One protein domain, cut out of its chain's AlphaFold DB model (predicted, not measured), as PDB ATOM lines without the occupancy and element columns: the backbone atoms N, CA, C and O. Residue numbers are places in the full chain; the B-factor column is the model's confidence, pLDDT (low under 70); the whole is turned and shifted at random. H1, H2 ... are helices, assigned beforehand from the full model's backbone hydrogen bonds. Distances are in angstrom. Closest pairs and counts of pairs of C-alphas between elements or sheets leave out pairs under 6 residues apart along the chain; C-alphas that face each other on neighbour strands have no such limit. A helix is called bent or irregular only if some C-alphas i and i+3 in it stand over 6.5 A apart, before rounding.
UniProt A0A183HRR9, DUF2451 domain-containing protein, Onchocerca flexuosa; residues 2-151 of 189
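This is residues 2 to 151 of the 189 residues of the protein "DUF2451 domain-containing protein" of Onchocerca flexuosa (UniProt A0A183HRR9). H1, H4 and H5 run side by side as a long bundle, with H3 crossing H1 and tiny H2 packed on H5b. Residues 62 to 70 loop out. The printed part has 150 residues with five named helices, H1 to H5 in order along the chain, and no named strand; its class is all helix, with 105 of the 150 residues in the helices, and it is only just compact, close to loose: radius of gyration of the C-alphas 17.2 A, spans 58 by 41 by 29 A.

H1, residues 2 to 31, begins at C-alpha (43.981, 33.063, -10.060) and measures 43.5 A. H2 is residues 39 to 42, H3 45 to 59. H4, residues 91 to 116, 37.1 A, is irregular: C-alphas 110 and 113 are 7.5 A apart. H5, residues 121 to 150, one helix by its hydrogen bonds, is bent, C-alphas 133 and 136 being 7.1 A apart; its arms are H5a, residues 121 to 133, and H5b, residues 136 to 150, with C-alpha 150 at (-2.613, 2.294, -12.257).

H4, with residues 91 to 102 alone, touches H5b at a shallow tilt of 2 degrees, opposite ways; the closest C-alphas, Ala 98 and Arg 139, are 4.9 A apart. O i to N i+4 pairs are within hydrogen-bond range throughout H1, H3 and H5b, 20 of 22 in H4 and 7 of 9 in H5a; H2 is too short.

The printed part has no cut; the H3 to H4 link is long. Residues 2 to 6, 33 to 42 and 61 to 72 have pLDDT under 70.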
ATOM      1  N   THR A   2      44.473  34.238  -9.307       57.47
ATOM      2  CA  THR A   2      43.981  33.063 -10.060       57.47
ATOM      3  C   THR A   2      43.749  31.817  -9.191       57.47
ATOM      4  O   THR A   2      42.734  31.153  -9.357       57.47
ATOM      5  N   TYR A   3      44.604  31.556  -8.196       58.91
ATOM      6  CA  TYR A   3      44.430  30.422  -7.271       58.91
ATOM      7  C   TYR A   3      43.158  30.497  -6.409       58.91
ATOM      8  O   TYR A   3      42.550  29.469  -6.135       58.91
ATOM      9  N   MET A   4      42.722  31.700  -6.008       61.97
ATOM     10  CA  MET A   4      41.466  31.846  -5.260       61.97
ATOM     11  C   MET A   4      40.243  31.591  -6.143       61.97
ATOM     12  O   MET A   4      39.294  30.975  -5.681       61.97
ATOM     13  N   LEU A   5      40.275  32.010  -7.413       61.88
ATOM     14  CA  LEU A   5      39.190  31.732  -8.361       61.88
ATOM     15  C   LEU A   5      39.060  30.231  -8.651       61.88
ATOM     16  O   LEU A   5      37.948  29.717  -8.645       61.88
ATOM     17  N   HIS A   6      40.182  29.529  -8.831       65.62
ATOM     18  CA  HIS A   6      40.185  28.079  -9.048       65.62
ATOM     19  C   HIS A   6      39.667  27.312  -7.821       65.62
ATOM     20  O   HIS A   6      38.819  26.437  -7.945       65.62
ATOM     21  N   SER A   7      40.109  27.696  -6.618       72.56
ATOM     22  CA  SER A   7      39.651  27.075  -5.369       72.56
ATOM     23  C   SER A   7      38.151  27.287  -5.114       72.56
ATOM     24  O   SER A   7      37.477  26.378  -4.631       72.56
ATOM     25  N   VAL A   8      37.610  28.460  -5.461       82.44
ATOM     26  CA  VAL A   8      36.167  28.735  -5.346       82.44
ATOM     27  C   VAL A   8      35.369  27.967  -6.401       82.44
ATOM     28  O   VAL A   8      34.278  27.488  -6.099       82.44
ATOM     29  N   ALA A   9      35.896  27.821  -7.620       84.56
ATOM     30  CA  ALA A   9      35.228  27.085  -8.689       84.56
ATOM     31  C   ALA A   9      35.094  25.592  -8.361       84.56
ATOM     32  O   ALA A   9      34.006  25.036  -8.490       84.56
ATOM     33  N   GLU A  10      36.156  24.971  -7.849       85.31
ATOM     34  CA  GLU A  10      36.147  23.576  -7.403       85.31
ATOM     35  C   GLU A  10      35.118  23.336  -6.287       85.31
ATOM     36  O   GLU A  10      34.300  22.420  -6.369       85.31
ATOM     37  N   GLN A  11      35.081  24.212  -5.278       86.56
ATOM     38  CA  GLN A  11      34.075  24.140  -4.213       86.56
ATOM     39  C   GLN A  11      32.648  24.322  -4.742       86.56
ATOM     40  O   GLN A  11      31.741  23.608  -4.316       86.56
ATOM     41  N   ALA A  12      32.437  25.260  -5.667       89.50
ATOM     42  CA  ALA A  12      31.126  25.516  -6.249       89.50
ATOM     43  C   ALA A  12      30.625  24.324  -7.077       89.50
ATOM     44  O   ALA A  12      29.469  23.930  -6.937       89.50
ATOM     45  N   VAL A  13      31.491  23.725  -7.899       90.19
ATOM     46  CA  VAL A  13      31.166  22.543  -8.711       90.19
ATOM     47  C   VAL A  13      30.842  21.347  -7.823       90.19
ATOM     48  O   VAL A  13      29.814  20.707  -8.029       90.19
ATOM     49  N   ASN A  14      31.644  21.102  -6.785       88.75
ATOM     50  CA  ASN A  14      31.352  20.051  -5.811       88.75
ATOM     51  C   ASN A  14      30.008  20.293  -5.109       88.75
ATOM     52  O   ASN A  14      29.213  19.368  -4.980       88.75
ATOM     53  N   GLY A  15      29.704  21.538  -4.732       88.94
ATOM     54  CA  GLY A  15      28.405  21.897  -4.159       88.94
ATOM     55  C   GLY A  15      27.230  21.676  -5.121       88.94
ATOM     56  O   GLY A  15      26.175  21.207  -4.698       88.94
ATOM     57  N   ILE A  16      27.409  21.965  -6.414       92.44
ATOM     58  CA  ILE A  16      26.406  21.674  -7.453       92.44
ATOM     59  C   ILE A  16      26.188  20.162  -7.567       92.44
ATOM     60  O   ILE A  16      25.044  19.713  -7.539       92.44
ATOM     61  N   PHE A  17      27.262  19.374  -7.649       92.38
ATOM     62  CA  PHE A  17      27.178  17.917  -7.733       92.38
ATOM     63  C   PHE A  17      26.520  17.302  -6.500       92.38
ATOM     64  O   PHE A  17      25.635  16.464  -6.652       92.38
ATOM     65  N   GLU A  18      26.873  17.751  -5.295       91.00
ATOM     66  CA  GLU A  18      26.234  17.308  -4.052       91.00
ATOM     67  C   GLU A  18      24.735  17.636  -4.029       91.00
ATOM     68  O   GLU A  18      23.923  16.776  -3.682       91.00
ATOM     69  N   LEU A  19      24.349  18.848  -4.442       92.38
ATOM     70  CA  LEU A  19      22.945  19.257  -4.511       92.38
ATOM     71  C   LEU A  19      22.157  18.412  -5.521       92.38
ATOM     72  O   LEU A  19      21.052  17.957  -5.220       92.38
ATOM     73  N   CYS A  20      22.723  18.189  -6.708       94.38
ATOM     74  CA  CYS A  20      22.117  17.349  -7.735       94.38
ATOM     75  C   CYS A  20      21.996  15.894  -7.269       94.38
ATOM     76  O   CYS A  20      20.924  15.310  -7.401       94.38
ATOM     77  N   SER A  21      23.035  15.335  -6.646       93.31
ATOM     78  CA  SER A  21      23.005  13.986  -6.072       93.31
ATOM     79  C   SER A  21      21.936  13.838  -4.998       93.31
ATOM     80  O   SER A  21      21.178  12.870  -5.014       93.31
ATOM     81  N   TYR A  22      21.824  14.814  -4.093       92.94
ATOM     82  CA  TYR A  22      20.772  14.829  -3.081       92.94
ATOM     83  C   TYR A  22      19.379  14.880  -3.714       92.94
ATOM     84  O   TYR A  22      18.481  14.147  -3.302       92.94
ATOM     85  N   PHE A  23      19.194  15.714  -4.742       94.12
ATOM     86  CA  PHE A  23      17.934  15.792  -5.474       94.12
ATOM     87  C   PHE A  23      17.578  14.460  -6.151       94.12
ATOM     88  O   PHE A  23      16.454  13.981  -5.993       94.12
ATOM     89  N   PHE A  24      18.523  13.833  -6.859       93.88
ATOM     90  CA  PHE A  24      18.305  12.528  -7.487       93.88
ATOM     91  C   PHE A  24      17.966  11.462  -6.440       93.88
ATOM     92  O   PHE A  24      16.994  10.726  -6.607       93.88
ATOM     93  N   PHE A  25      18.682  11.436  -5.315       92.50
ATOM     94  CA  PHE A  25      18.379  10.535  -4.204       92.50
ATOM     95  C   PHE A  25      16.980  10.750  -3.630       92.50
ATOM     96  O   PHE A  25      16.231   9.788  -3.474       92.50
ATOM     97  N   ALA A  26      16.583  11.996  -3.385       91.88
ATOM     98  CA  ALA A  26      15.248  12.302  -2.886       91.88
ATOM     99  C   ALA A  26      14.156  11.830  -3.860       91.88
ATOM    100  O   ALA A  26      13.198  11.181  -3.446       91.88
ATOM    101  N   MET A  27      14.313  12.092  -5.162       92.19
ATOM    102  CA  MET A  27      13.349  11.653  -6.178       92.19
ATOM    103  C   MET A  27      13.263  10.125  -6.272       92.19
ATOM    104  O   MET A  27      12.162   9.584  -6.395       92.19
ATOM    105  N   TYR A  28      14.398   9.427  -6.167       90.50
ATOM    106  CA  TYR A  28      14.432   7.965  -6.129       90.50
ATOM    107  C   TYR A  28      13.713   7.437  -4.887       90.50
ATOM    108  O   TYR A  28      12.779   6.642  -4.994       90.50
ATOM    109  N   SER A  29      14.087   7.945  -3.713       89.25
ATOM    110  CA  SER A  29      13.522   7.521  -2.436       89.25
ATOM    111  C   SER A  29      12.006   7.739  -2.386       89.25
ATOM    112  O   SER A  29      11.273   6.856  -1.942       89.25
ATOM    113  N   PHE A  30      11.509   8.862  -2.910       88.88
ATOM    114  CA  PHE A  30      10.079   9.171  -2.902       88.88
ATOM    115  C   PHE A  30       9.266   8.334  -3.881       88.88
ATOM    116  O   PHE A  30       8.208   7.831  -3.516       88.88
ATOM    117  N   PHE A  31       9.714   8.201  -5.129       87.56
ATOM    118  CA  PHE A  31       8.853   7.668  -6.185       87.56
ATOM    119  C   PHE A  31       9.139   6.212  -6.553       87.56
ATOM    120  O   PHE A  31       8.265   5.561  -7.132       87.56
ATOM    121  N   ILE A  32      10.314   5.684  -6.202       83.81
ATOM    122  CA  ILE A  32      10.711   4.310  -6.530       83.81
ATOM    123  C   ILE A  32      10.566   3.373  -5.326       83.81
ATOM    124  O   ILE A  32      10.118   2.246  -5.514       83.81
ATOM    125  N   SER A  33      10.818   3.822  -4.090       68.88
ATOM    126  CA  SER A  33      10.734   2.948  -2.897       68.88
ATOM    127  C   SER A  33       9.351   2.332  -2.656       68.88
ATOM    128  O   SER A  33       9.241   1.315  -1.980       68.88
ATOM    129  N   ASN A  34       8.294   2.927  -3.219       65.38
ATOM    130  CA  ASN A  34       6.924   2.415  -3.143       65.38
ATOM    131  C   ASN A  34       6.560   1.432  -4.281       65.38
ATOM    132  O   ASN A  34       5.394   1.188  -4.578       65.38
ATOM    133  N   ALA A  35       7.559   0.907  -4.986       63.22
ATOM    134  CA  ALA A  35       7.400  -0.095  -6.027       63.22
ATOM    135  C   ALA A  35       6.713  -1.371  -5.504       63.22
ATOM    136  O   ALA A  35       7.308  -2.143  -4.749       63.22
ATOM    137  N   HIS A  36       5.490  -1.658  -5.962       60.72
ATOM    138  CA  HIS A  36       4.920  -3.002  -5.840       60.72
ATOM    139  C   HIS A  36       5.769  -4.017  -6.634       60.72
ATOM    140  O   HIS A  36       6.481  -3.645  -7.567       60.72
ATOM    141  N   ASN A  37       5.690  -5.306  -6.275       57.69
ATOM    142  CA  ASN A  37       6.566  -6.409  -6.724       57.69
ATOM    143  C   ASN A  37       6.960  -6.428  -8.217       57.69
ATOM    144  O   ASN A  37       8.049  -6.894  -8.546       57.69
ATOM    145  N   ILE A  38       6.114  -5.919  -9.112       58.16
ATOM    146  CA  ILE A  38       6.369  -5.858 -10.556       58.16
ATOM    147  C   ILE A  38       7.504  -4.882 -10.887       58.16
ATOM    148  O   ILE A  38       8.393  -5.221 -11.665       58.16
ATOM    149  N   ALA A  39       7.541  -3.706 -10.261       58.53
ATOM    150  CA  ALA A  39       8.557  -2.700 -10.549       58.53
ATOM    151  C   ALA A  39       9.967  -3.176 -10.129       58.53
ATOM    152  O   ALA A  39      10.935  -2.920 -10.838       58.53
ATOM    153  N   ASN A  40      10.071  -4.034  -9.103       61.31
ATOM    154  CA  ASN A  40      11.337  -4.668  -8.710       61.31
ATOM    155  C   ASN A  40      11.990  -5.537  -9.792       61.31
ATOM    156  O   ASN A  40      13.210  -5.700  -9.758       61.31
ATOM    157  N   SER A  41      11.207  -6.071 -10.734       65.12
ATOM    158  CA  SER A  41      11.727  -6.849 -11.866       65.12
ATOM    159  C   SER A  41      12.304  -5.982 -12.991       65.12
ATOM    160  O   SER A  41      13.108  -6.475 -13.777       65.12
ATOM    161  N   PHE A  42      11.939  -4.695 -13.042       62.81
ATOM    162  CA  PHE A  42      12.404  -3.738 -14.052       62.81
ATOM    163  C   PHE A  42      13.659  -2.965 -13.634       62.81
ATOM    164  O   PHE A  42      14.258  -2.291 -14.464       62.81
ATOM    165  N   PHE A  43      14.066  -3.043 -12.366       75.00
ATOM    166  CA  PHE A  43      15.184  -2.258 -11.843       75.00
ATOM    167  C   PHE A  43      16.520  -2.966 -12.049       75.00
ATOM    168  O   PHE A  43      16.689  -4.107 -11.601       75.00
ATOM    169  N   SER A  44      17.501  -2.284 -12.645       81.62
ATOM    170  CA  SER A  44      18.857  -2.812 -12.703       81.62
ATOM    171  C   SER A  44      19.495  -2.815 -11.314       81.62
ATOM    172  O   SER A  44      19.229  -1.977 -10.446       81.62
ATOM    173  N   SER A  45      20.389  -3.776 -11.099       85.25
ATOM    174  CA  SER A  45      21.258  -3.779  -9.923       85.25
ATOM    175  C   SER A  45      22.215  -2.585  -9.917       85.25
ATOM    176  O   SER A  45      22.655  -2.180  -8.848       85.25
ATOM    177  N   ASN A  46      22.515  -2.000 -11.082       90.06
ATOM    178  CA  ASN A  46      23.414  -0.858 -11.197       90.06
ATOM    179  C   ASN A  46      22.803   0.404 -10.579       90.06
ATOM    180  O   ASN A  46      23.432   1.018  -9.724       90.06
ATOM    181  N   LEU A  47      21.558   0.743 -10.935       90.06
ATOM    182  CA  LEU A  47      20.846   1.882 -10.347       90.06
ATOM    183  C   LEU A  47      20.747   1.748  -8.824       90.06
ATOM    184  O   LEU A  47      21.056   2.698  -8.111       90.06
ATOM    185  N   LYS A  48      20.366   0.562  -8.329       89.06
ATOM    186  CA  LYS A  48      20.284   0.286  -6.885       89.06
ATOM    187  C   LYS A  48      21.628   0.510  -6.195       89.06
ATOM    188  O   LYS A  48      21.688   1.271  -5.240       89.06
ATOM    189  N   ASN A  49      22.705  -0.062  -6.734       91.31
ATOM    190  CA  ASN A  49      24.046   0.106  -6.175       91.31
ATOM    191  C   ASN A  49      24.488   1.578  -6.154       91.31
ATOM    192  O   ASN A  49      25.027   2.034  -5.149       91.31
ATOM    193  N   VAL A  50      24.258   2.330  -7.238       92.81
ATOM    194  CA  VAL A  50      24.592   3.765  -7.296       92.81
ATOM    195  C   VAL A  50      23.793   4.548  -6.254       92.81
ATOM    196  O   VAL A  50      24.350   5.414  -5.582       92.81
ATOM    197  N   MET A  51      22.514   4.220  -6.058       91.12
ATOM    198  CA  MET A  51      21.681   4.890  -5.062       91.12
ATOM    199  C   MET A  51      22.048   4.545  -3.622       91.12
ATOM    200  O   MET A  51      22.072   5.444  -2.786       91.12
ATOM    201  N   ASP A  52      22.392   3.289  -3.347       89.88
ATOM    202  CA  ASP A  52      22.870   2.851  -2.035       89.88
ATOM    203  C   ASP A  52      24.221   3.512  -1.704       89.88
ATOM    204  O   ASP A  52      24.461   3.949  -0.575       89.88
ATOM    205  N   ASN A  53      25.111   3.648  -2.694       90.94
ATOM    206  CA  ASN A  53      26.364   4.392  -2.544       90.94
ATOM    207  C   ASN A  53      26.097   5.875  -2.255       90.94
ATOM    208  O   ASN A  53      26.685   6.428  -1.327       90.94
ATOM    209  N   LEU A  54      25.172   6.503  -2.991       89.69
ATOM    210  CA  LEU A  54      24.761   7.888  -2.755       89.69
ATOM    211  C   LEU A  54      24.155   8.087  -1.364       89.69
ATOM    212  O   LEU A  54      24.467   9.077  -0.706       89.69
ATOM    213  N   GLU A  55      23.324   7.161  -0.891       89.31
ATOM    214  CA  GLU A  55      22.766   7.203   0.462       89.31
ATOM    215  C   GLU A  55      23.883   7.192   1.510       89.31
ATOM    216  O   GLU A  55      23.941   8.049   2.395       89.31
ATOM    217  N   ASN A  56      24.830   6.264   1.376       88.00
ATOM    218  CA  ASN A  56      25.973   6.183   2.276       88.00
ATOM    219  C   ASN A  56      26.832   7.454   2.228       88.00
ATOM    220  O   ASN A  56      27.224   7.974   3.277       88.00
ATOM    221  N   ASP A  57      27.065   8.000   1.037       86.56
ATOM    222  CA  ASP A  57      27.870   9.203   0.861       86.56
ATOM    223  C   ASP A  57      27.207  10.460   1.442       86.56
ATOM    224  O   ASP A  57      27.888  11.308   2.032       86.56
ATOM    225  N   LEU A  58      25.881  10.566   1.328       84.69
ATOM    226  CA  LEU A  58      25.094  11.696   1.821       84.69
ATOM    227  C   LEU A  58      24.807  11.617   3.328       84.69
ATOM    228  O   LEU A  58      24.719  12.658   3.981       84.69
ATOM    229  N   PHE A  59      24.660  10.423   3.907       81.31
ATOM    230  CA  PHE A  59      24.188  10.283   5.292       81.31
ATOM    231  C   PHE A  59      25.212   9.685   6.265       81.31
ATOM    232  O   PHE A  59      25.141  10.016   7.450       81.31
ATOM    233  N   ASN A  60      26.188   8.890   5.803       71.19
ATOM    234  CA  ASN A  60      27.048   8.077   6.681       71.19
ATOM    235  C   ASN A  60      28.522   8.513   6.766       71.19
ATOM    236  O   ASN A  60      29.245   8.037   7.645       71.19
ATOM    237  N   ASN A  61      28.994   9.450   5.940       54.84
ATOM    238  CA  ASN A  61      30.399   9.866   5.985       54.84
ATOM    239  C   ASN A  61      30.704  10.861   7.126       54.84
ATOM    240  O   ASN A  61      30.741  12.076   6.939       54.84
ATOM    241  N   SER A  62      31.007  10.316   8.310       43.34
ATOM    242  CA  SER A  62      31.771  10.991   9.368       43.34
ATOM    243  C   SER A  62      32.915  10.086   9.862       43.34
ATOM    244  O   SER A  62      32.659   9.102  10.562       43.34
ATOM    245  N   PRO A  63      34.192  10.435   9.600       46.50
ATOM    246  CA  PRO A  63      35.330   9.933  10.352       46.50
ATOM    247  C   PRO A  63      35.559  10.846  11.569       46.50
ATOM    248  O   PRO A  63      36.530  11.593  11.635       46.50
ATOM    249  N   SER A  64      34.656  10.832  12.549       44.78
ATOM    250  CA  SER A  64      34.942  11.420  13.861       44.78
ATOM    251  C   SER A  64      34.187  10.671  14.950       44.78
ATOM    252  O   SER A  64      33.025  10.312  14.789       44.78
ATOM    253  N   LYS A  65      34.885  10.384  16.050       46.62
ATOM    254  CA  LYS A  65      34.423   9.584  17.192       46.62
ATOM    255  C   LYS A  65      33.398  10.303  18.084       46.62
ATOM    256  O   LYS A  65      33.283   9.945  19.250       46.62
ATOM    257  N   ASP A  66      32.644  11.257  17.547       44.97
ATOM    258  CA  ASP A  66      31.566  11.924  18.268       44.97
ATOM    259  C   ASP A  66      30.230  11.650  17.575       44.97
ATOM    260  O   ASP A  66      30.030  11.864  16.383       44.97
ATOM    261  N   THR A  67      29.323  11.103  18.369       47.28
ATOM    262  CA  THR A  67      27.971  10.650  18.054       47.28
ATOM    263  C   THR A  67      27.178  11.561  17.101       47.28
ATOM    264  O   THR A  67      27.034  12.760  17.335       47.28
ATOM    265  N   SER A  68      26.569  10.923  16.092       49.12
ATOM    266  CA  SER A  68      25.340  11.329  15.385       49.12
ATOM    267  C   SER A  68      25.331  12.689  14.668       49.12
ATOM    268  O   SER A  68      24.580  13.587  15.052       49.12
ATOM    269  N   LYS A  69      26.075  12.842  13.568       47.12
ATOM    270  CA  LYS A  69      25.796  13.901  12.581       47.12
ATOM    271  C   LYS A  69      25.741  13.313  11.172       47.12
ATOM    272  O   LYS A  69      26.786  13.054  10.585       47.12
ATOM    273  N   CYS A  70      24.535  13.115  10.635       52.91
ATOM    274  CA  CYS A  70      24.363  12.976   9.187       52.91
ATOM    275  C   CYS A  70      24.818  14.271   8.503       52.91
ATOM    276  O   CYS A  70      24.560  15.360   9.024       52.91
ATOM    277  N   LYS A  71      25.465  14.160   7.336       64.06
ATOM    278  CA  LYS A  71      25.895  15.325   6.544       64.06
ATOM    279  C   LYS A  71      24.685  16.136   6.053       64.06
ATOM    280  O   LYS A  71      24.748  17.363   6.036       64.06
ATOM    281  N   TYR A  72      23.563  15.465   5.770       69.06
ATOM    282  CA  TYR A  72      22.286  16.081   5.394       69.06
ATOM    283  C   TYR A  72      21.099  15.431   6.113       69.06
ATOM    284  O   TYR A  72      21.163  14.275   6.524       69.06
ATOM    285  N   PHE A  73      19.993  16.165   6.251       73.06
ATOM    286  CA  PHE A  73      18.733  15.600   6.734       73.06
ATOM    287  C   PHE A  73      17.977  14.935   5.576       73.06
ATOM    288  O   PHE A  73      17.941  15.506   4.478       73.06
ATOM    289  N   PRO A  74      17.365  13.756   5.786       73.81
ATOM    290  CA  PRO A  74      16.531  13.140   4.766       73.81
ATOM    291  C   PRO A  74      15.358  14.068   4.436       73.81
ATOM    292  O   PRO A  74      14.731  14.643   5.329       73.81
ATOM    293  N   CYS A  75      15.092  14.248   3.143       79.62
ATOM    294  CA  CYS A  75      13.919  14.984   2.699       79.62
ATOM    295  C   CYS A  75      12.677  14.129   2.974       79.62
ATOM    296  O   CYS A  75      12.719  12.914   2.794       79.62
ATOM    297  N   THR A  76      11.567  14.754   3.365       82.06
ATOM    298  CA  THR A  76      10.287  14.061   3.551       82.06
ATOM    299  C   THR A  76       9.304  14.544   2.501       82.06
ATOM    300  O   THR A  76       9.130  15.751   2.317       82.06
ATOM    301  N   LEU A  77       8.641  13.604   1.831       80.69
ATOM    302  CA  LEU A  77       7.570  13.923   0.900       80.69
ATOM    303  C   LEU A  77       6.416  14.611   1.647       80.69
ATOM    304  O   LEU A  77       6.060  14.224   2.763       80.69
ATOM    305  N   LEU A  78       5.838  15.647   1.040       82.06
ATOM    306  CA  LEU A  78       4.730  16.383   1.643       82.06
ATOM    307  C   LEU A  78       3.527  15.451   1.856       82.06
ATOM    308  O   LEU A  78       3.196  14.667   0.971       82.06
ATOM    309  N   GLN A  79       2.839  15.575   2.994       76.00
ATOM    310  CA  GLN A  79       1.701  14.706   3.348       76.00
ATOM    311  C   GLN A  79       0.533  14.777   2.348       76.00
ATOM    312  O   GLN A  79      -0.265  13.844   2.260       76.00
ATOM    313  N   ASP A  80       0.447  15.866   1.583       78.12
ATOM    314  CA  ASP A  80      -0.556  16.049   0.534       78.12
ATOM    315  C   ASP A  80      -0.311  15.140  -0.683       78.12
ATOM    316  O   ASP A  80      -1.251  14.824  -1.415       78.12
ATOM    317  N   VAL A  81       0.927  14.672  -0.886       79.50
ATOM    318  CA  VAL A  81       1.281  13.755  -1.974       79.50
ATOM    319  C   VAL A  81       1.018  12.323  -1.527       79.50
ATOM    320  O   VAL A  81       1.806  11.699  -0.817       79.50
ATOM    321  N   LYS A  82      -0.112  11.779  -1.969       81.38
ATOM    322  CA  LYS A  82      -0.526  10.421  -1.622       81.38
ATOM    323  C   LYS A  82      -0.152   9.438  -2.727       81.38
ATOM    324  O   LYS A  82      -0.860   9.307  -3.723       81.38
ATOM    325  N   LEU A  83       0.956   8.731  -2.521       79.44
ATOM    326  CA  LEU A  83       1.482   7.753  -3.478       79.44
ATOM    327  C   LEU A  83       0.588   6.510  -3.623       79.44
ATOM    328  O   LEU A  83       0.493   5.972  -4.721       79.44
ATOM    329  N   ASP A  84      -0.087   6.102  -2.544       76.06
ATOM    330  CA  ASP A  84      -0.884   4.862  -2.465       76.06
ATOM    331  C   ASP A  84      -2.398   5.082  -2.503       76.06
ATOM    332  O   ASP A  84      -3.175   4.129  -2.450       76.06
ATOM    333  N   SER A  85      -2.853   6.338  -2.572       75.44
ATOM    334  CA  SER A  85      -4.284   6.616  -2.651       75.44
ATOM    335  C   SER A  85      -4.715   6.808  -4.098       75.44
ATOM    336  O   SER A  85      -4.266   7.736  -4.778       75.44
ATOM    337  N   GLY A  86      -5.641   5.962  -4.543       70.81
ATOM    338  CA  GLY A  86      -6.330   6.146  -5.813       70.81
ATOM    339  C   GLY A  86      -7.150   7.450  -5.860       70.81
ATOM    340  O   GLY A  86      -7.434   8.052  -4.821       70.81
ATOM    341  N   PRO A  87      -7.556   7.891  -7.063       70.00
ATOM    342  CA  PRO A  87      -7.444   7.158  -8.327       70.00
ATOM    343  C   PRO A  87      -6.143   7.414  -9.109       70.00
ATOM    344  O   PRO A  87      -5.878   6.699 -10.067       70.00
ATOM    345  N   SER A  88      -5.340   8.418  -8.738       73.12
ATOM    346  CA  SER A  88      -4.192   8.862  -9.544       73.12
ATOM    347  C   SER A  88      -2.819   8.438  -9.018       73.12
ATOM    348  O   SER A  88      -1.859   8.599  -9.760       73.12
ATOM    349  N   TYR A  89      -2.684   7.925  -7.785       82.19
ATOM    350  CA  TYR A  89      -1.407   7.423  -7.229       82.19
ATOM    351  C   TYR A  89      -0.226   8.407  -7.359       82.19
ATOM    352  O   TYR A  89       0.914   8.027  -7.646       82.19
ATOM    353  N   ALA A  90      -0.528   9.702  -7.196       86.44
ATOM    354  CA  ALA A  90       0.397  10.816  -7.413       86.44
ATOM    355  C   ALA A  90       1.071  10.815  -8.804       86.44
ATOM    356  O   ALA A  90       2.243  11.164  -8.953       86.44
ATOM    357  N   LEU A  91       0.349  10.386  -9.846       85.81
ATOM    358  CA  LEU A  91       0.868  10.283 -11.212       85.81
ATOM    359  C   LEU A  91       1.450  11.607 -11.718       85.81
ATOM    360  O   LEU A  91       2.494  11.608 -12.362       85.81
ATOM    361  N   ARG A  92       0.800  12.735 -11.414       87.81
ATOM    362  CA  ARG A  92       1.267  14.061 -11.846       87.81
ATOM    363  C   ARG A  92       2.609  14.395 -11.204       87.81
ATOM    364  O   ARG A  92       3.532  14.800 -11.900       87.81
ATOM    365  N   GLU A  93       2.732  14.170  -9.904       90.31
ATOM    366  CA  GLU A  93       3.945  14.395  -9.125       90.31
ATOM    367  C   GLU A  93       5.077  13.474  -9.589       90.31
ATOM    368  O   GLU A  93       6.201  13.939  -9.769       90.31
ATOM    369  N   ARG A  94       4.777  12.200  -9.879       90.06
ATOM    370  CA  ARG A  94       5.733  11.241 -10.455       90.06
ATOM    371  C   ARG A  94       6.213  11.681 -11.841       90.06
ATOM    372  O   ARG A  94       7.412  11.639 -12.098       90.06
ATOM    373  N   ILE A  95       5.314  12.143 -12.719       90.81
ATOM    374  CA  ILE A  95       5.682  12.658 -14.052       90.81
ATOM    375  C   ILE A  95       6.584  13.885 -13.924       90.81
ATOM    376  O   ILE A  95       7.630  13.946 -14.569       90.81
ATOM    377  N   VAL A  96       6.204  14.845 -13.076       93.06
ATOM    378  CA  VAL A  96       7.004  16.051 -12.834       93.06
ATOM    379  C   VAL A  96       8.364  15.684 -12.242       93.06
ATOM    380  O   VAL A  96       9.372  16.215 -12.698       93.06
ATOM    381  N   GLY A  97       8.421  14.756 -11.285       93.19
ATOM    382  CA  GLY A  97       9.666  14.260 -10.700       93.19
ATOM    383  C   GLY A  97      10.584  13.618 -11.742       93.19
ATOM    384  O   GLY A  97      11.743  14.012 -11.864       93.19
ATOM    385  N   ALA A  98      10.050  12.703 -12.554       94.06
ATOM    386  CA  ALA A  98      10.788  12.038 -13.627       94.06
ATOM    387  C   ALA A  98      11.346  13.034 -14.659       94.06
ATOM    388  O   ALA A  98      12.520  12.959 -15.030       94.06
ATOM    389  N   GLU A  99      10.535  13.999 -15.103       95.94
ATOM    390  CA  GLU A  99      10.992  15.013 -16.059       95.94
ATOM    391  C   GLU A  99      11.947  16.033 -15.437       95.94
ATOM    392  O   GLU A  99      12.855  16.501 -16.118       95.94
ATOM    393  N   SER A 100      11.817  16.336 -14.143       96.62
ATOM    394  CA  SER A 100      12.753  17.220 -13.433       96.62
ATOM    395  C   SER A 100      14.143  16.592 -13.332       96.62
ATOM    396  O   SER A 100      15.144  17.255 -13.597       96.62
ATOM    397  N   VAL A 101      14.209  15.298 -13.014       95.94
ATOM    398  CA  VAL A 101      15.455  14.518 -12.972       95.94
ATOM    399  C   VAL A 101      16.136  14.495 -14.344       95.94
ATOM    400  O   VAL A 101      17.312  14.843 -14.463       95.94
ATOM    401  N   ASN A 102      15.375  14.184 -15.395       96.38
ATOM    402  CA  ASN A 102      15.843  14.208 -16.783       96.38
ATOM    403  C   ASN A 102      16.335  15.598 -17.212       96.38
ATOM    404  O   ASN A 102      17.371  15.735 -17.859       96.38
ATOM    405  N   PHE A 103      15.583  16.640 -16.857       97.31
ATOM    406  CA  PHE A 103      15.928  18.015 -17.186       97.31
ATOM    407  C   PHE A 103      17.252  18.425 -16.541       97.31
ATOM    408  O   PHE A 103      18.124  18.927 -17.247       97.31
ATOM    409  N   ILE A 104      17.428  18.179 -15.239       97.12
ATOM    410  CA  ILE A 104      18.658  18.538 -14.518       97.12
ATOM    411  C   ILE A 104      19.862  17.781 -15.079       97.12
ATOM    412  O   ILE A 104      20.890  18.405 -15.320       97.12
ATOM    413  N   SER A 105      19.734  16.480 -15.359       96.31
ATOM    414  CA  SER A 105      20.803  15.708 -16.011       96.31
ATOM    415  C   SER A 105      21.219  16.330 -17.346       96.31
ATOM    416  O   SER A 105      22.405  16.566 -17.562       96.31
ATOM    417  N   LYS A 106      20.258  16.724 -18.191       96.06
ATOM    418  CA  LYS A 106      20.561  17.428 -19.446       96.06
ATOM    419  C   LYS A 106      21.205  18.792 -19.221       96.06
ATOM    420  O   LYS A 106      22.065  19.182 -20.000       96.06
ATOM    421  N   GLN A 107      20.791  19.540 -18.195       96.12
ATOM    422  CA  GLN A 107      21.439  20.814 -17.870       96.12
ATOM    423  C   GLN A 107      22.892  20.607 -17.442       96.12
ATOM    424  O   GLN A 107      23.742  21.389 -17.856       96.12
ATOM    425  N   LEU A 108      23.186  19.548 -16.680       94.31
ATOM    426  CA  LEU A 108      24.552  19.182 -16.308       94.31
ATOM    427  C   LEU A 108      25.384  18.833 -17.550       94.31
ATOM    428  O   LEU A 108      26.433  19.437 -17.756       94.31
ATOM    429  N   ASP A 109      24.868  17.987 -18.443       94.19
ATOM    430  CA  ASP A 109      25.530  17.672 -19.720       94.19
ATOM    431  C   ASP A 109      25.804  18.916 -20.576       94.19
ATOM    432  O   ASP A 109      26.876  19.041 -21.169       94.19
ATOM    433  N   LEU A 110      24.871  19.871 -20.615       95.00
ATOM    434  CA  LEU A 110      25.043  21.122 -21.358       95.00
ATOM    435  C   LEU A 110      26.162  22.003 -20.785       95.00
ATOM    436  O   LEU A 110      26.875  22.651 -21.554       95.00
ATOM    437  N   ILE A 111      26.319  22.054 -19.459       92.94
ATOM    438  CA  ILE A 111      27.353  22.876 -18.807       92.94
ATOM    439  C   ILE A 111      28.686  22.142 -18.628       92.94
ATOM    440  O   ILE A 111      29.663  22.769 -18.215       92.94
ATOM    441  N   ARG A 112      28.758  20.850 -18.965       92.62
ATOM    442  CA  ARG A 112      29.961  20.020 -18.835       92.62
ATOM    443  C   ARG A 112      31.240  20.683 -19.372       92.62
ATOM    444  O   ARG A 112      32.197  20.739 -18.603       92.62
ATOM    445  N   PRO A 113      31.277  21.288 -20.580       91.88
ATOM    446  CA  PRO A 113      32.500  21.922 -21.089       91.88
ATOM    447  C   PRO A 113      32.990  23.088 -20.219       91.88
ATOM    448  O   PRO A 113      34.183  23.375 -20.152       91.88
ATOM    449  N   VAL A 114      32.068  23.780 -19.542       90.25
ATOM    450  CA  VAL A 114      32.408  24.858 -18.607       90.25
ATOM    451  C   VAL A 114      33.011  24.268 -17.338       90.25
ATOM    452  O   VAL A 114      34.034  24.761 -16.871       90.25
ATOM    453  N   ILE A 115      32.425  23.194 -16.807       90.12
ATOM    454  CA  ILE A 115      32.936  22.516 -15.611       90.12
ATOM    455  C   ILE A 115      34.335  21.931 -15.869       90.12
ATOM    456  O   ILE A 115      35.228  22.124 -15.048       90.12
ATOM    457  N   GLU A 116      34.553  21.313 -17.032       90.56
ATOM    458  CA  GLU A 116      35.857  20.774 -17.463       90.56
ATOM    459  C   GLU A 116      36.948  21.843 -17.571       90.56
ATOM    460  O   GLU A 116      38.127  21.548 -17.406       90.56
ATOM    461  N   SER A 117      36.572  23.103 -17.806       89.50
ATOM    462  CA  SER A 117      37.525  24.219 -17.813       89.50
ATOM    463  C   SER A 117      37.909  24.725 -16.416       89.50
ATOM    464  O   SER A 117      38.847  25.513 -16.293       89.50
ATOM    465  N   LEU A 118      37.173  24.317 -15.376       85.88
ATOM    466  CA  LEU A 118      37.249  24.880 -14.025       85.88
ATOM    467  C   LEU A 118      37.790  23.912 -12.966       85.88
ATOM    468  O   LEU A 118      38.211  24.382 -11.909       85.88
ATOM    469  N   VAL A 119      37.725  22.598 -13.202       85.56
ATOM    470  CA  VAL A 119      38.013  21.552 -12.204       85.56
ATOM    471  C   VAL A 119      38.740  20.370 -12.847       85.56
ATOM    472  O   VAL A 119      38.672  20.174 -14.059       85.56
ATOM    473  N   ASP A 120      39.421  19.570 -12.024       83.62
ATOM    474  CA  ASP A 120      40.106  18.350 -12.443       83.62
ATOM    475  C   ASP A 120      39.169  17.336 -13.117       83.62
ATOM    476  O   ASP A 120      38.061  17.040 -12.659       83.62
ATOM    477  N   HIS A 121      39.680  16.746 -14.196       84.38
ATOM    478  CA  HIS A 121      38.956  15.836 -15.079       84.38
ATOM    479  C   HIS A 121      38.463  14.563 -14.364       84.38
ATOM    480  O   HIS A 121      37.408  14.030 -14.710       84.38
ATOM    481  N   ASP A 122      39.188  14.089 -13.347       83.50
ATOM    482  CA  ASP A 122      38.861  12.853 -12.623       83.50
ATOM    483  C   ASP A 122      37.557  12.973 -11.814       83.50
ATOM    484  O   ASP A 122      36.761  12.033 -11.761       83.50
ATOM    485  N   ILE A 123      37.306  14.146 -11.215       76.94
ATOM    486  CA  ILE A 123      36.093  14.418 -10.423       76.94
ATOM    487  C   ILE A 123      34.863  14.421 -11.338       76.94
ATOM    488  O   ILE A 123      33.812  13.875 -10.997       76.94
ATOM    489  N   ILE A 124      35.017  15.020 -12.518       86.62
ATOM    490  CA  ILE A 124      33.965  15.143 -13.526       86.62
ATOM    491  C   ILE A 124      33.642  13.765 -14.094       86.62
ATOM    492  O   ILE A 124      32.488  13.347 -14.062       86.62
ATOM    493  N   GLU A 125      34.643  13.017 -14.553       88.25
ATOM    494  CA  GLU A 125      34.408  11.705 -15.165       88.25
ATOM    495  C   GLU A 125      33.675  10.758 -14.234       88.25
ATOM    496  O   GLU A 125      32.696  10.140 -14.652       88.25
ATOM    497  N   LYS A 126      34.067  10.700 -12.957       85.56
ATOM    498  CA  LYS A 126      33.360   9.872 -11.979       85.56
ATOM    499  C   LYS A 126      31.874  10.237 -11.905       85.56
ATOM    500  O   LYS A 126      31.023   9.361 -12.007       85.56
ATOM    501  N   TYR A 127      31.545  11.524 -11.784       90.56
ATOM    502  CA  TYR A 127      30.152  11.959 -11.653       90.56
ATOM    503  C   TYR A 127      29.308  11.628 -12.894       90.56
ATOM    504  O   TYR A 127      28.195  11.108 -12.782       90.56
ATOM    505  N   TYR A 128      29.837  11.906 -14.087       92.19
ATOM    506  CA  TYR A 128      29.100  11.708 -15.338       92.19
ATOM    507  C   TYR A 128      28.962  10.224 -15.704       92.19
ATOM    508  O   TYR A 128      27.927   9.819 -16.230       92.19
ATOM    509  N   THR A 129      29.974   9.403 -15.408       92.00
ATOM    510  CA  THR A 129      29.967   7.969 -15.745       92.00
ATOM    511  C   THR A 129      29.248   7.099 -14.718       92.00
ATOM    512  O   THR A 129      28.717   6.057 -15.091       92.00
ATOM    513  N   GLU A 130      29.200   7.513 -13.450       91.06
ATOM    514  CA  GLU A 130      28.564   6.743 -12.378       91.06
ATOM    515  C   GLU A 130      27.130   7.221 -12.113       91.06
ATOM    516  O   GLU A 130      26.187   6.435 -12.193       91.06
ATOM    517  N   ILE A 131      26.944   8.520 -11.848       92.00
ATOM    518  CA  ILE A 131      25.651   9.063 -11.405       92.00
ATOM    519  C   ILE A 131      24.766   9.411 -12.597       92.00
ATOM    520  O   ILE A 131      23.626   8.957 -12.669       92.00
ATOM    521  N   LEU A 132      25.260  10.196 -13.561       94.06
ATOM    522  CA  LEU A 132      24.414  10.610 -14.689       94.06
ATOM    523  C   LEU A 132      24.057   9.452 -15.627       94.06
ATOM    524  O   LEU A 132      22.974   9.454 -16.212       94.06
ATOM    525  N   ALA A 133      24.907   8.427 -15.704       93.50
ATOM    526  CA  ALA A 133      24.658   7.242 -16.517       93.50
ATOM    527  C   ALA A 133      23.389   6.470 -16.111       93.50
ATOM    528  O   ALA A 133      22.748   5.864 -16.971       93.50
ATOM    529  N   VAL A 134      22.993   6.508 -14.831       93.69
ATOM    530  CA  VAL A 134      21.800   5.796 -14.332       93.69
ATOM    531  C   VAL A 134      20.525   6.646 -14.350       93.69
ATOM    532  O   VAL A 134      19.437   6.138 -14.086       93.69
ATOM    533  N   ILE A 135      20.613   7.933 -14.701       94.25
ATOM    534  CA  ILE A 135      19.459   8.844 -14.710       94.25
ATOM    535  C   ILE A 135      18.369   8.452 -15.724       94.25
ATOM    536  O   ILE A 135      17.189   8.489 -15.356       94.25
ATOM    537  N   PRO A 136      18.688   8.057 -16.973       92.81
ATOM    538  CA  PRO A 136      17.668   7.591 -17.911       92.81
ATOM    539  C   PRO A 136      16.889   6.392 -17.364       92.81
ATOM    540  O   PRO A 136      15.663   6.366 -17.443       92.81
ATOM    541  N   GLU A 137      17.593   5.453 -16.731       91.56
ATOM    542  CA  GLU A 137      16.985   4.286 -16.099       91.56
ATOM    543  C   GLU A 137      16.102   4.693 -14.914       91.56
ATOM    544  O   GLU A 137      14.951   4.273 -14.815       91.56
ATOM    545  N   MET A 138      16.588   5.578 -14.042       91.44
ATOM    546  CA  MET A 138      15.810   6.106 -12.921       91.44
ATOM    547  C   MET A 138      14.497   6.752 -13.385       91.44
ATOM    548  O   MET A 138      13.448   6.556 -12.768       91.44
ATOM    549  N   ARG A 139      14.526   7.502 -14.493       92.38
ATOM    550  CA  ARG A 139      13.327   8.095 -15.098       92.38
ATOM    551  C   ARG A 139      12.325   7.016 -15.518       92.38
ATOM    552  O   ARG A 139      11.138   7.139 -15.214       92.38
ATOM    553  N   GLU A 140      12.790   5.961 -16.184       89.69
ATOM    554  CA  GLU A 140      11.954   4.814 -16.559       89.69
ATOM    555  C   GLU A 140      11.365   4.117 -15.331       89.69
ATOM    556  O   GLU A 140      10.178   3.792 -15.325       89.69
ATOM    557  N   CYS A 141      12.144   3.981 -14.255       88.44
ATOM    558  CA  CYS A 141      11.696   3.396 -12.993       88.44
ATOM    559  C   CYS A 141      10.550   4.197 -12.359       88.44
ATOM    560  O   CYS A 141       9.557   3.613 -11.928       88.44
ATOM    561  N   ILE A 142      10.642   5.532 -12.339       89.56
ATOM    562  CA  ILE A 142       9.582   6.392 -11.788       89.56
ATOM    563  C   ILE A 142       8.272   6.216 -12.573       89.56
ATOM    564  O   ILE A 142       7.204   6.093 -11.961       89.56
ATOM    565  N   TYR A 143       8.338   6.155 -13.909       87.81
ATOM    566  CA  TYR A 143       7.159   5.869 -14.733       87.81
ATOM    567  C   TYR A 143       6.634   4.453 -14.522       87.81
ATOM    568  O   TYR A 143       5.429   4.275 -14.364       87.81
ATOM    569  N   GLY A 144       7.522   3.459 -14.486       84.31
ATOM    570  CA  GLY A 144       7.174   2.060 -14.261       84.31
ATOM    571  C   GLY A 144       6.419   1.870 -12.950       84.31
ATOM    572  O   GLY A 144       5.364   1.239 -12.936       84.31
ATOM    573  N   CYS A 145       6.879   2.507 -11.870       84.38
ATOM    574  CA  CYS A 145       6.160   2.524 -10.598       84.38
ATOM    575  C   CYS A 145       4.768   3.146 -10.738       84.38
ATOM    576  O   CYS A 145       3.790   2.549 -10.293       84.38
ATOM    577  N   ALA A 146       4.657   4.309 -11.390       82.38
ATOM    578  CA  ALA A 146       3.371   4.979 -11.592       82.38
ATOM    579  C   ALA A 146       2.370   4.086 -12.345       82.38
ATOM    580  O   ALA A 146       1.220   3.942 -11.934       82.38
ATOM    581  N   VAL A 147       2.827   3.449 -13.426       81.06
ATOM    582  CA  VAL A 147       2.017   2.538 -14.244       81.06
ATOM    583  C   VAL A 147       1.626   1.291 -13.454       81.06
ATOM    584  O   VAL A 147       0.473   0.878 -13.534       81.06
ATOM    585  N   SER A 148       2.533   0.733 -12.645       81.38
ATOM    586  CA  SER A 148       2.257  -0.454 -11.822       81.38
ATOM    587  C   SER A 148       1.165  -0.233 -10.771       81.38
ATOM    588  O   SER A 148       0.500  -1.184 -10.374       81.38
ATOM    589  N   CYS A 149       0.953   1.013 -10.337       79.81
ATOM    590  CA  CYS A 149      -0.142   1.368  -9.433       79.81
ATOM    591  C   CYS A 149      -1.474   1.575 -10.174       79.81
ATOM    592  O   CYS A 149      -2.538   1.381  -9.592       79.81
ATOM    593  N   LEU A 150      -1.428   1.988 -11.445       79.12
ATOM    594  CA  LEU A 150      -2.613   2.294 -12.257       79.12
ATOM    595  C   LEU A 150      -3.172   1.075 -12.992       79.12
ATOM    596  O   LEU A 150      -4.367   1.030 -13.280       79.12
ATOM    597  N   ILE A 151      -2.311   0.115 -13.329       79.94
ATOM    598  CA  ILE A 151      -2.667  -1.079 -14.091       79.94
ATOM    599  C   ILE A 151      -2.420  -2.306 -13.223       79.94
ATOM    600  O   ILE A 151      -1.287  -2.612 -12.861       79.94
TER     601      ILE A 151